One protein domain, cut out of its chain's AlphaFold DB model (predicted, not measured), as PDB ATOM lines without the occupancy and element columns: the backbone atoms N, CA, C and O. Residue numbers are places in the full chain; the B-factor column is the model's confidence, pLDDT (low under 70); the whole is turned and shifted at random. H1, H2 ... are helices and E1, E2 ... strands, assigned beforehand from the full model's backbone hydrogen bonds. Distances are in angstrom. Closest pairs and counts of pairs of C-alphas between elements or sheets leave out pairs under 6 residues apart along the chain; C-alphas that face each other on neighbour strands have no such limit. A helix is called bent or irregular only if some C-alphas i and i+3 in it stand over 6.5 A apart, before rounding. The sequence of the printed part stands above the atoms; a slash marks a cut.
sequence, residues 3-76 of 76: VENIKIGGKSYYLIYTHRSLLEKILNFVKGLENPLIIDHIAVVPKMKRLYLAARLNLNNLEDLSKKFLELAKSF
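AT A GLANCE: This is residues 3 to 76 of the 76 residues of an uncharacterized protein of Staphylothermus hellenicus (strain DSM 12710 / JCM 10830 / BK20S6-10-b1 / P8) (UniProt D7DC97). Two strand hairpins, E1 with E2 and E3 with E4, stand side by side as a loose wall with a gap between E2 and E3, and the helices H1 and H2 run side by side over one face, leaving the other bare. H1 lies over the gap and E3, H2 over E4. The printed part has 74 residues, with two named helices and four named strands in the order E1, E2, H1, E3, E4, H2, in the class mixed, helices and strands. The two sheets, E1 - E2 and E3 - E4, are antiparallel. The whole is compact, with a radius of gyration of the C-alphas of 12.0 A and spans of 34 by 27 by 16 A.

IN THESE COORDINATES: E1, residues 3 to 8, begins at C-alpha 3 (46.267, -47.351, -12.892) and is 16.1 A long. E2 is residues 11 to 17, 18.9 A; H1 is residues 20 to 31, 16.2 A. E3 is residues 39 to 45, 17.7 A; E4 is residues 50 to 55, 16.5 A. H2, residues 59 to 74, is 23.7 A long and ends at C-alpha 74 (44.335, -55.936, -36.891); it is irregular, with C-alphas 60 and 63 7.2 A apart.

HOW THE PARTS SIT: In the hairpin E1 and E2, N 6 and O 13 are 3.0 A apart, within hydrogen-bond range. E2 and E3 are near each other. In the hairpin E3 and E4, N 43 and O 52 are 3.0 A apart, within range. The closest C-alphas of H1 and E3 are those of Ile 26 and Ile 42, 7.6 A. H1, with residues 25 to 29 alone, touches residues 68 to 72 of H2, closest at the C-alphas of Phe 29 and Leu 72, 6.8 A, a shallow tilt of 21 degrees, opposite ways. The closest C-alphas of E4 and H2 are those of Leu 51 and Ala 73, 6.6 A. E1 and H2 are apart. Every O i to N i+4 pair is within hydrogen-bond range in H1, and 10 of 12 in H2.

THE WHOLE: The C-alphas farthest apart, those of Thr 18 and Leu 59, are 34.5 A apart. The printed part has no cut and no long link. Mean pLDDT of the printed part is 90.8, and no printed residue is under 70.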
ATOM      1  N   VAL A   3      45.876 -48.698 -12.473       92.12
ATOM      2  CA  VAL A   3      46.267 -47.351 -12.892       92.12
ATOM      3  C   VAL A   3      47.764 -47.217 -12.663       92.12
ATOM      4  O   VAL A   3      48.236 -47.430 -11.549       92.12
ATOM      5  N   GLU A   4      48.505 -46.910 -13.718       93.44
ATOM      6  CA  GLU A   4      49.962 -46.768 -13.688       93.44
ATOM      7  C   GLU A   4      50.381 -45.501 -14.433       93.44
ATOM      8  O   GLU A   4      49.654 -45.001 -15.290       93.44
ATOM      9  N   ASN A   5      51.574 -45.001 -14.122       92.00
ATOM     10  CA  ASN A   5      52.197 -43.903 -14.844       92.00
ATOM     11  C   ASN A   5      53.429 -44.407 -15.582       92.00
ATOM     12  O   ASN A   5      54.258 -45.110 -15.006       92.00
ATOM     13  N   ILE A   6      53.578 -44.001 -16.839       92.75
ATOM     14  CA  ILE A   6      54.781 -44.261 -17.628       92.75
ATOM     15  C   ILE A   6      55.259 -42.980 -18.296       92.75
ATOM     16  O   ILE A   6      54.465 -42.101 -18.621       92.75
ATOM     17  N   LYS A   7      56.565 -42.883 -18.539       91.81
ATOM     18  CA  LYS A   7      57.164 -41.800 -19.315       91.81
ATOM     19  C   LYS A   7      57.608 -42.327 -20.678       91.81
ATOM     20  O   LYS A   7      58.382 -43.278 -20.741       91.81
ATOM     21  N   ILE A   8      57.130 -41.713 -21.758       88.81
ATOM     22  CA  ILE A   8      57.521 -42.033 -23.140       88.81
ATOM     23  C   ILE A   8      57.918 -40.731 -23.835       88.81
ATOM     24  O   ILE A   8      57.146 -39.774 -23.849       88.81
ATOM     25  N   GLY A   9      59.139 -40.672 -24.376       81.75
ATOM     26  CA  GLY A   9      59.642 -39.492 -25.095       81.75
ATOM     27  C   GLY A   9      59.665 -38.199 -24.267       81.75
ATOM     28  O   GLY A   9      59.638 -37.116 -24.830       81.75
ATOM     29  N   GLY A  10      59.658 -38.288 -22.932       86.00
ATOM     30  CA  GLY A  10      59.580 -37.120 -22.047       86.00
ATOM     31  C   GLY A  10      58.173 -36.779 -21.540       86.00
ATOM     32  O   GLY A  10      58.072 -36.091 -20.527       86.00
ATOM     33  N   LYS A  11      57.107 -37.307 -22.156       87.81
ATOM     34  CA  LYS A  11      55.707 -37.104 -21.740       87.81
ATOM     35  C   LYS A  11      55.253 -38.217 -20.797       87.81
ATOM     36  O   LYS A  11      55.553 -39.391 -21.026       87.81
ATOM     37  N   SER A  12      54.546 -37.843 -19.735       91.44
ATOM     38  CA  SER A  12      53.914 -38.789 -18.813       91.44
ATOM     39  C   SER A  12      52.544 -39.208 -19.340       91.44
ATOM     40  O   SER A  12      51.750 -38.363 -19.746       91.44
ATOM     41  N   TYR A  13      52.271 -40.506 -19.304       91.44
ATOM     42  CA  TYR A  13      51.008 -41.113 -19.700       91.44
ATOM     43  C   TYR A  13      50.413 -41.887 -18.529       91.44
ATOM     44  O   TYR A  13      51.123 -42.633 -17.851       91.44
ATOM     45  N   TYR A  14      49.101 -41.748 -18.357       92.69
ATOM     46  CA  TYR A  14      48.311 -42.588 -17.465       92.69
ATOM     47  C   TYR A  14      47.869 -43.840 -18.216       92.69
ATOM     48  O   TYR A  14      47.254 -43.759 -19.281       92.69
ATOM     49  N   LEU A  15      48.168 -45.003 -17.653       92.88
ATOM     50  CA  LEU A  15      47.761 -46.296 -18.177       92.88
ATOM     51  C   LEU A  15      46.614 -46.814 -17.321       92.88
ATOM     52  O   LEU A  15      46.787 -47.031 -16.125       92.88
ATOM     53  N   ILE A  16      45.454 -47.028 -17.934       91.56
ATOM     54  CA  ILE A  16      44.272 -47.569 -17.261       91.56
ATOM     55  C   ILE A  16      43.885 -48.852 -17.980       91.56
ATOM     56  O   ILE A  16      43.552 -48.825 -19.164       91.56
ATOM     57  N   TYR A  17      43.956 -49.988 -17.288       89.75
ATOM     58  CA  TYR A  17      43.741 -51.280 -17.936       89.75
ATOM     59  C   TYR A  17      43.191 -52.357 -16.996       89.75
ATOM     60  O   TYR A  17      43.350 -52.330 -15.770       89.75
ATOM     61  N   THR A  18      42.518 -53.337 -17.597       87.69
ATOM     62  CA  THR A  18      42.079 -54.581 -16.946       87.69
ATOM     63  C   THR A  18      42.922 -55.776 -17.381       87.69
ATOM     64  O   THR A  18      43.220 -56.632 -16.552       87.69
ATOM     65  N   HIS A  19      43.367 -55.803 -18.642       86.69
ATOM     66  CA  HIS A  19      44.194 -56.865 -19.218       86.69
ATOM     67  C   HIS A  19      45.540 -56.308 -19.688       86.69
ATOM     68  O   HIS A  19      45.590 -55.448 -20.567       86.69
ATOM     69  N   ARG A  20      46.636 -56.808 -19.108       86.88
ATOM     70  CA  ARG A  20      48.000 -56.325 -19.386       86.88
ATOM     71  C   ARG A  20      48.450 -56.576 -20.829       86.88
ATOM     72  O   ARG A  20      49.105 -55.726 -21.415       86.88
ATOM     73  N   SER A  21      48.043 -57.694 -21.424       88.56
ATOM     74  CA  SER A  21      48.402 -58.053 -22.804       88.56
ATOM     75  C   SER A  21      47.901 -57.043 -23.843       88.56
ATOM     76  O   SER A  21      48.600 -56.753 -24.810       88.56
ATOM     77  N   LEU A  22      46.709 -56.464 -23.645       88.56
ATOM     78  CA  LEU A  22      46.184 -55.410 -24.523       88.56
ATOM     79  C   LEU A  22      46.988 -54.115 -24.377       88.56
ATOM     80  O   LEU A  22      47.289 -53.458 -25.372       88.56
ATOM     81  N   LEU A  23      47.364 -53.774 -23.143       91.00
ATOM     82  CA  LEU A  23      48.192 -52.607 -22.861       91.00
ATOM     83  C   LEU A  23      49.565 -52.715 -23.539       91.00
ATOM     84  O   LEU A  23      50.028 -51.739 -24.121       91.00
ATOM     85  N   GLU A  24      50.208 -53.884 -23.503       91.75
ATOM     86  CA  GLU A  24      51.529 -54.082 -24.115       91.75
ATOM     87  C   GLU A  24      51.512 -53.833 -25.630       91.75
ATOM     88  O   GLU A  24      52.406 -53.163 -26.145       91.75
ATOM     89  N   LYS A  25      50.454 -54.258 -26.336       93.00
ATOM     90  CA  LYS A  25      50.265 -53.947 -27.766       93.00
ATOM     91  C   LYS A  25      50.193 -52.438 -28.019       93.00
ATOM     92  O   LYS A  25      50.866 -51.934 -28.916       93.00
ATOM     93  N   ILE A  26      49.434 -51.707 -27.197       93.88
ATOM     94  CA  ILE A  26      49.316 -50.241 -27.292       93.88
ATOM     95  C   ILE A  26      50.664 -49.570 -27.005       93.88
ATOM     96  O   ILE A  26      51.081 -48.680 -27.743       93.88
ATOM     97  N   LEU A  27      51.371 -49.994 -25.954       93.06
ATOM     98  CA  LEU A  27      52.674 -49.433 -25.595       93.06
ATOM     99  C   LEU A  27      53.709 -49.651 -26.700       93.06
ATOM    100  O   LEU A  27      54.470 -48.733 -27.001       93.06
ATOM    101  N   ASN A  28      53.726 -50.835 -27.310       93.56
ATOM    102  CA  ASN A  28      54.621 -51.143 -28.422       93.56
ATOM    103  C   ASN A  28      54.301 -50.285 -29.649       93.56
ATOM    104  O   ASN A  28      55.221 -49.740 -30.255       93.56
ATOM    105  N   PHE A  29      53.016 -50.090 -29.961       94.50
ATOM    106  CA  PHE A  29      52.596 -49.155 -31.005       94.50
ATOM    107  C   PHE A  29      53.117 -47.739 -30.736       94.50
ATOM    108  O   PHE A  29      53.802 -47.186 -31.589       94.50
ATOM    109  N   VAL A  30      52.871 -47.176 -29.544       93.38
ATOM    110  CA  VAL A  30      53.294 -45.802 -29.204       93.38
ATOM    111  C   VAL A  30      54.814 -45.652 -29.259       93.38
ATOM    112  O   VAL A  30      55.310 -44.657 -29.779       93.38
ATOM    113  N   LYS A  31      55.565 -46.634 -28.748       91.25
ATOM    114  CA  LYS A  31      57.036 -46.623 -28.772       91.25
ATOM    115  C   LYS A  31      57.623 -46.785 -30.179       91.25
ATOM    116  O   LYS A  31      58.745 -46.348 -30.394       91.25
ATOM    117  N   GLY A  32      56.892 -47.405 -31.109       91.06
ATOM    118  CA  GLY A  32      57.300 -47.591 -32.508       91.06
ATOM    119  C   GLY A  32      56.971 -46.412 -33.435       91.06
ATOM    120  O   GLY A  32      57.229 -46.473 -34.642       91.06
ATOM    121  N   LEU A  33      56.368 -45.345 -32.910       90.38
ATOM    122  CA  LEU A  33      56.152 -44.112 -33.662       90.38
ATOM    123  C   LEU A  33      57.456 -43.327 -33.772       90.38
ATOM    124  O   LEU A  33      58.213 -43.245 -32.810       90.38
ATOM    125  N   GLU A  34      57.670 -42.686 -34.920       88.50
ATOM    126  CA  GLU A  34      58.804 -41.774 -35.115       88.50
ATOM    127  C   GLU A  34      58.764 -40.624 -34.097       88.50
ATOM    128  O   GLU A  34      59.776 -40.267 -33.499       88.50
ATOM    129  N   ASN A  35      57.564 -40.100 -33.834       88.50
ATOM    130  CA  ASN A  35      57.326 -39.121 -32.785       88.50
ATOM    131  C   ASN A  35      56.161 -39.553 -31.876       88.50
ATOM    132  O   ASN A  35      55.007 -39.222 -32.153       88.50
ATOM    133  N   PRO A  36      56.433 -40.231 -30.747       89.44
ATOM    134  CA  PRO A  36      55.401 -40.658 -29.800       89.44
ATOM    135  C   PRO A  36      54.651 -39.502 -29.123       89.44
ATOM    136  O   PRO A  36      53.578 -39.710 -28.560       89.44
ATOM    137  N   LEU A  37      55.198 -38.280 -29.140       90.06
ATOM    138  CA  LEU A  37      54.607 -37.125 -28.458       90.06
ATOM    139  C   LEU A  37      53.357 -36.590 -29.155       90.06
ATOM    140  O   LEU A  37      52.620 -35.800 -28.557       90.06
ATOM    141  N   ILE A  38      53.103 -37.011 -30.394       91.50
ATOM    142  CA  ILE A  38      51.887 -36.641 -31.122       91.50
ATOM    143  C   ILE A  38      50.642 -37.294 -30.521       91.50
ATOM    144  O   ILE A  38      49.544 -36.809 -30.759       91.50
ATOM    145  N   ILE A  39      50.798 -38.367 -29.742       93.50
ATOM    146  CA  ILE A  39      49.693 -39.131 -29.168       93.50
ATOM    147  C   ILE A  39      49.185 -38.447 -27.903       93.50
ATOM    148  O   ILE A  39      49.945 -38.199 -26.964       93.50
ATOM    149  N   ASP A  40      47.886 -38.177 -27.853       93.19
ATOM    150  CA  ASP A  40      47.223 -37.646 -26.662       93.19
ATOM    151  C   ASP A  40      46.428 -38.724 -25.936       93.19
ATOM    152  O   ASP A  40      46.448 -38.778 -24.707       93.19
ATOM    153  N   HIS A  41      45.777 -39.620 -26.679       94.75
ATOM    154  CA  HIS A  41      44.995 -40.695 -26.088       94.75
ATOM    155  C   HIS A  41      44.862 -41.900 -27.022       94.75
ATOM    156  O   HIS A  41      44.687 -41.742 -28.230       94.75
ATOM    157  N   ILE A  42      44.894 -43.104 -26.447       94.88
ATOM    158  CA  ILE A  42      44.551 -44.357 -27.128       94.88
ATOM    159  C   ILE A  42      43.667 -45.171 -26.193       94.88
ATOM    160  O   ILE A  42      44.003 -45.338 -25.020       94.88
ATOM    161  N   ALA A  43      42.572 -45.713 -26.718       93.56
ATOM    162  CA  ALA A  43      41.694 -46.598 -25.963       93.56
ATOM    163  C   ALA A  43      41.248 -47.793 -26.800       93.56
ATOM    164  O   ALA A  43      40.769 -47.638 -27.920       93.56
ATOM    165  N   VAL A  44      41.340 -48.985 -26.213       92.31
ATOM    166  CA  VAL A  44      40.711 -50.202 -26.735       92.31
ATOM    167  C   VAL A  44      39.458 -50.465 -25.914       92.31
ATOM    168  O   VAL A  44      39.515 -50.516 -24.686       92.31
ATOM    169  N   VAL A  45      38.329 -50.667 -26.589       90.06
ATOM    170  CA  VAL A  45      37.049 -51.036 -25.975       90.06
ATOM    171  C   VAL A  45      36.630 -52.403 -26.532       90.06
ATOM    172  O   VAL A  45      35.862 -52.464 -27.498       90.06
ATOM    173  N   PRO A  46      37.117 -53.522 -25.946       85.00
ATOM    174  CA  PRO A  46      36.949 -54.860 -26.523       85.00
ATOM    175  C   PRO A  46      35.484 -55.261 -26.700       85.00
ATOM    176  O   PRO A  46      35.105 -55.776 -27.748       85.00
ATOM    177  N   LYS A  47      34.631 -54.940 -25.714       88.44
ATOM    178  CA  LYS A  47      33.187 -55.243 -25.745       88.44
ATOM    179  C   LYS A  47      32.485 -54.657 -26.977       88.44
ATOM    180  O   LYS A  47      31.489 -55.207 -27.428       88.44
ATOM    181  N   MET A  48      32.997 -53.548 -27.512       90.69
ATOM    182  CA  MET A  48      32.430 -52.865 -28.675       90.69
ATOM    183  C   MET A  48      33.237 -53.097 -29.958       90.69
ATOM    184  O   MET A  48      32.851 -52.565 -30.994       90.69
ATOM    185  N   LYS A  49      34.341 -53.857 -29.898       88.81
ATOM    186  CA  LYS A  49      35.315 -54.019 -30.993       88.81
ATOM    187  C   LYS A  49      35.802 -52.675 -31.546       88.81
ATOM    188  O   LYS A  49      35.817 -52.454 -32.752       88.81
ATOM    189  N   ARG A  50      36.147 -51.745 -30.648       92.50
ATOM    190  CA  ARG A  50      36.602 -50.399 -31.026       92.50
ATOM    191  C   ARG A  50      38.007 -50.118 -30.526       92.50
ATOM    192  O   ARG A  50      38.359 -50.490 -29.407       92.50
ATOM    193  N   LEU A  51      38.754 -49.397 -31.349       94.81
ATOM    194  CA  LEU A  51      40.041 -48.805 -31.027       94.81
ATOM    195  C   LEU A  51      39.955 -47.316 -31.386       94.81
ATOM    196  O   LEU A  51      39.569 -46.964 -32.498       94.81
ATOM    197  N   TYR A  52      40.286 -46.457 -30.430       94.94
ATOM    198  CA  TYR A  52      40.251 -45.004 -30.561       94.94
ATOM    199  C   TYR A  52      41.659 -44.435 -30.460       94.94
ATOM    200  O   TYR A  52      42.456 -44.900 -29.645       94.94
ATOM    201  N   LEU A  53      41.928 -43.401 -31.253       94.81
ATOM    202  CA  LEU A  53      43.186 -42.667 -31.277       94.81
ATOM    203  C   LEU A  53      42.891 -41.169 -31.350       94.81
ATOM    204  O   LEU A  53      42.207 -40.718 -32.264       94.81
ATOM    205  N   ALA A  54      43.436 -40.413 -30.404       94.88
ATOM    206  CA  ALA A  54      43.517 -38.962 -30.467       94.88
ATOM    207  C   ALA A  54      44.991 -38.564 -30.588       94.88
ATOM    208  O   ALA A  54      45.818 -38.946 -29.751       94.88
ATOM    209  N   ALA A  55      45.315 -37.820 -31.644       93.75
ATOM    210  CA  ALA A  55      46.675 -37.404 -31.948       93.75
ATOM    211  C   ALA A  55      46.715 -36.017 -32.606       93.75
ATOM    212  O   ALA A  55      45.784 -35.615 -33.303       93.75
ATOM    213  N   ARG A  56      47.830 -35.310 -32.416       91.62
ATOM    214  CA  ARG A  56      48.147 -34.027 -33.056       91.62
ATOM    215  C   ARG A  56      48.805 -34.282 -34.406       91.62
ATOM    216  O   ARG A  56      50.007 -34.531 -34.495       91.62
ATOM    217  N   LEU A  57      47.982 -34.266 -35.443       87.38
ATOM    218  CA  LEU A  57      48.367 -34.622 -36.802       87.38
ATOM    219  C   LEU A  57      48.998 -33.445 -37.549       87.38
ATOM    220  O   LEU A  57      48.600 -32.293 -37.383       87.38
ATOM    221  N   ASN A  58      49.939 -33.764 -38.429       85.75
ATOM    222  CA  ASN A  58      50.319 -32.930 -39.560       85.75
ATOM    223  C   ASN A  58      50.305 -33.795 -40.834       85.75
ATOM    224  O   ASN A  58      50.231 -35.020 -40.760       85.75
ATOM    225  N   LEU A  59      50.357 -33.176 -42.015       81.06
ATOM    226  CA  LEU A  59      50.278 -33.931 -43.275       81.06
ATOM    227  C   LEU A  59      51.417 -34.954 -43.427       81.06
ATOM    228  O   LEU A  59      51.199 -36.022 -43.987       81.06
ATOM    229  N   ASN A  60      52.594 -34.667 -42.864       81.69
ATOM    230  CA  ASN A  60      53.777 -35.520 -42.984       81.69
ATOM    231  C   ASN A  60      53.678 -36.806 -42.148       81.69
ATOM    232  O   ASN A  60      54.290 -37.806 -42.504       81.69
ATOM    233  N   ASN A  61      52.928 -36.795 -41.040       83.69
ATOM    234  CA  ASN A  61      52.821 -37.936 -40.125       83.69
ATOM    235  C   ASN A  61      51.496 -38.705 -40.234       83.69
ATOM    236  O   ASN A  61      51.379 -39.798 -39.676       83.69
ATOM    237  N   LEU A  62      50.510 -38.163 -40.956       88.62
ATOM    238  CA  LEU A  62      49.176 -38.750 -41.062       88.62
ATOM    239  C   LEU A  62      49.194 -40.136 -41.713       88.62
ATOM    240  O   LEU A  62      48.547 -41.054 -41.207       88.62
ATOM    241  N   GLU A  63      49.912 -40.295 -42.825       89.56
ATOM    242  CA  GLU A  63      49.921 -41.553 -43.575       89.56
ATOM    243  C   GLU A  63      50.608 -42.681 -42.788       89.56
ATOM    244  O   GLU A  63      50.032 -43.761 -42.639       89.56
ATOM    245  N   ASP A  64      51.797 -42.421 -42.229       89.62
ATOM    246  CA  ASP A  64      52.529 -43.395 -41.403       89.62
ATOM    247  C   ASP A  64      51.715 -43.797 -40.167       89.62
ATOM    248  O   ASP A  64      51.524 -44.988 -39.901       89.62
ATOM    249  N   LEU A  65      51.158 -42.813 -39.450       93.50
ATOM    250  CA  LEU A  65      50.351 -43.080 -38.264       93.50
ATOM    251  C   LEU A  65      49.110 -43.906 -38.607       93.50
ATOM    252  O   LEU A  65      48.800 -44.855 -37.891       93.50
ATOM    253  N   SER A  66      48.426 -43.587 -39.709       92.38
ATOM    254  CA  SER A  66      47.233 -44.321 -40.149       92.38
ATOM    255  C   SER A  66      47.556 -45.774 -40.494       92.38
ATOM    256  O   SER A  66      46.829 -46.677 -40.073       92.38
ATOM    257  N   LYS A  67      48.672 -46.029 -41.194       93.44
ATOM    258  CA  LYS A  67      49.131 -47.393 -41.506       93.44
ATOM    259  C   LYS A  67      49.451 -48.176 -40.235       93.44
ATOM    260  O   LYS A  67      48.913 -49.262 -40.035       93.44
ATOM    261  N   LYS A  68      50.263 -47.615 -39.335       94.69
ATOM    262  CA  LYS A  68      50.618 -48.273 -38.065       94.69
ATOM    263  C   LYS A  68      49.399 -48.505 -37.174       94.69
ATOM    264  O   LYS A  68      49.313 -49.530 -36.502       94.69
ATOM    265  N   PHE A  69      48.451 -47.571 -37.169       95.19
ATOM    266  CA  PHE A  69      47.224 -47.690 -36.388       95.19
ATOM    267  C   PHE A  69      46.303 -48.786 -36.932       95.19
ATOM    268  O   PHE A  69      45.723 -49.538 -36.151       95.19
ATOM    269  N   LEU A  70      46.224 -48.934 -38.258       95.06
ATOM    270  CA  LEU A  70      45.523 -50.049 -38.890       95.06
ATOM    271  C   LEU A  70      46.156 -51.399 -38.519       95.06
ATOM    272  O   LEU A  70      45.431 -52.336 -38.187       95.06
ATOM    273  N   GLU A  71      47.485 -51.503 -38.522       94.44
ATOM    274  CA  GLU A  71      48.178 -52.726 -38.089       94.44
ATOM    275  C   GLU A  71      47.929 -53.039 -36.607       94.44
ATOM    276  O   GLU A  71      47.653 -54.187 -36.250       94.44
ATOM    277  N   LEU A  72      47.916 -52.020 -35.741       94.56
ATOM    278  CA  LEU A  72      47.504 -52.189 -34.348       94.56
ATOM    279  C   LEU A  72      46.059 -52.712 -34.260       94.56
ATOM    280  O   LEU A  72      45.802 -53.647 -33.501       94.56
ATOM    281  N   ALA A  73      45.128 -52.154 -35.036       93.50
ATOM    282  CA  ALA A  73      43.730 -52.580 -35.042       93.50
ATOM    283  C   ALA A  73      43.564 -54.052 -35.456       93.50
ATOM    284  O   ALA A  73      42.800 -54.769 -34.820       93.50
ATOM    285  N   LYS A  74      44.323 -54.524 -36.457       92.00
ATOM    286  CA  LYS A  74      44.335 -55.936 -36.891       92.00
ATOM    287  C   LYS A  74      44.863 -56.901 -35.826       92.00
ATOM    288  O   LYS A  74      44.644 -58.104 -35.931       92.00
ATOM    289  N   SER A  75      45.587 -56.398 -34.825       89.56
ATOM    290  CA  SER A  75      46.171 -57.226 -33.769       89.56
ATOM    291  C   SER A  75      45.202 -57.564 -32.627       89.56
ATOM    292  O   SER A  75      45.592 -58.321 -31.732       89.56
ATOM    293  N   PHE A  76      43.984 -57.007 -32.612       85.06
ATOM    294  CA  PHE A  76      42.963 -57.210 -31.575       85.06
ATOM    295  C   PHE A  76      41.800 -58.071 -32.064       85.06
ATOM    296  O   PHE A  76      41.312 -58.864 -31.228       85.06
TER     297      PHE A  76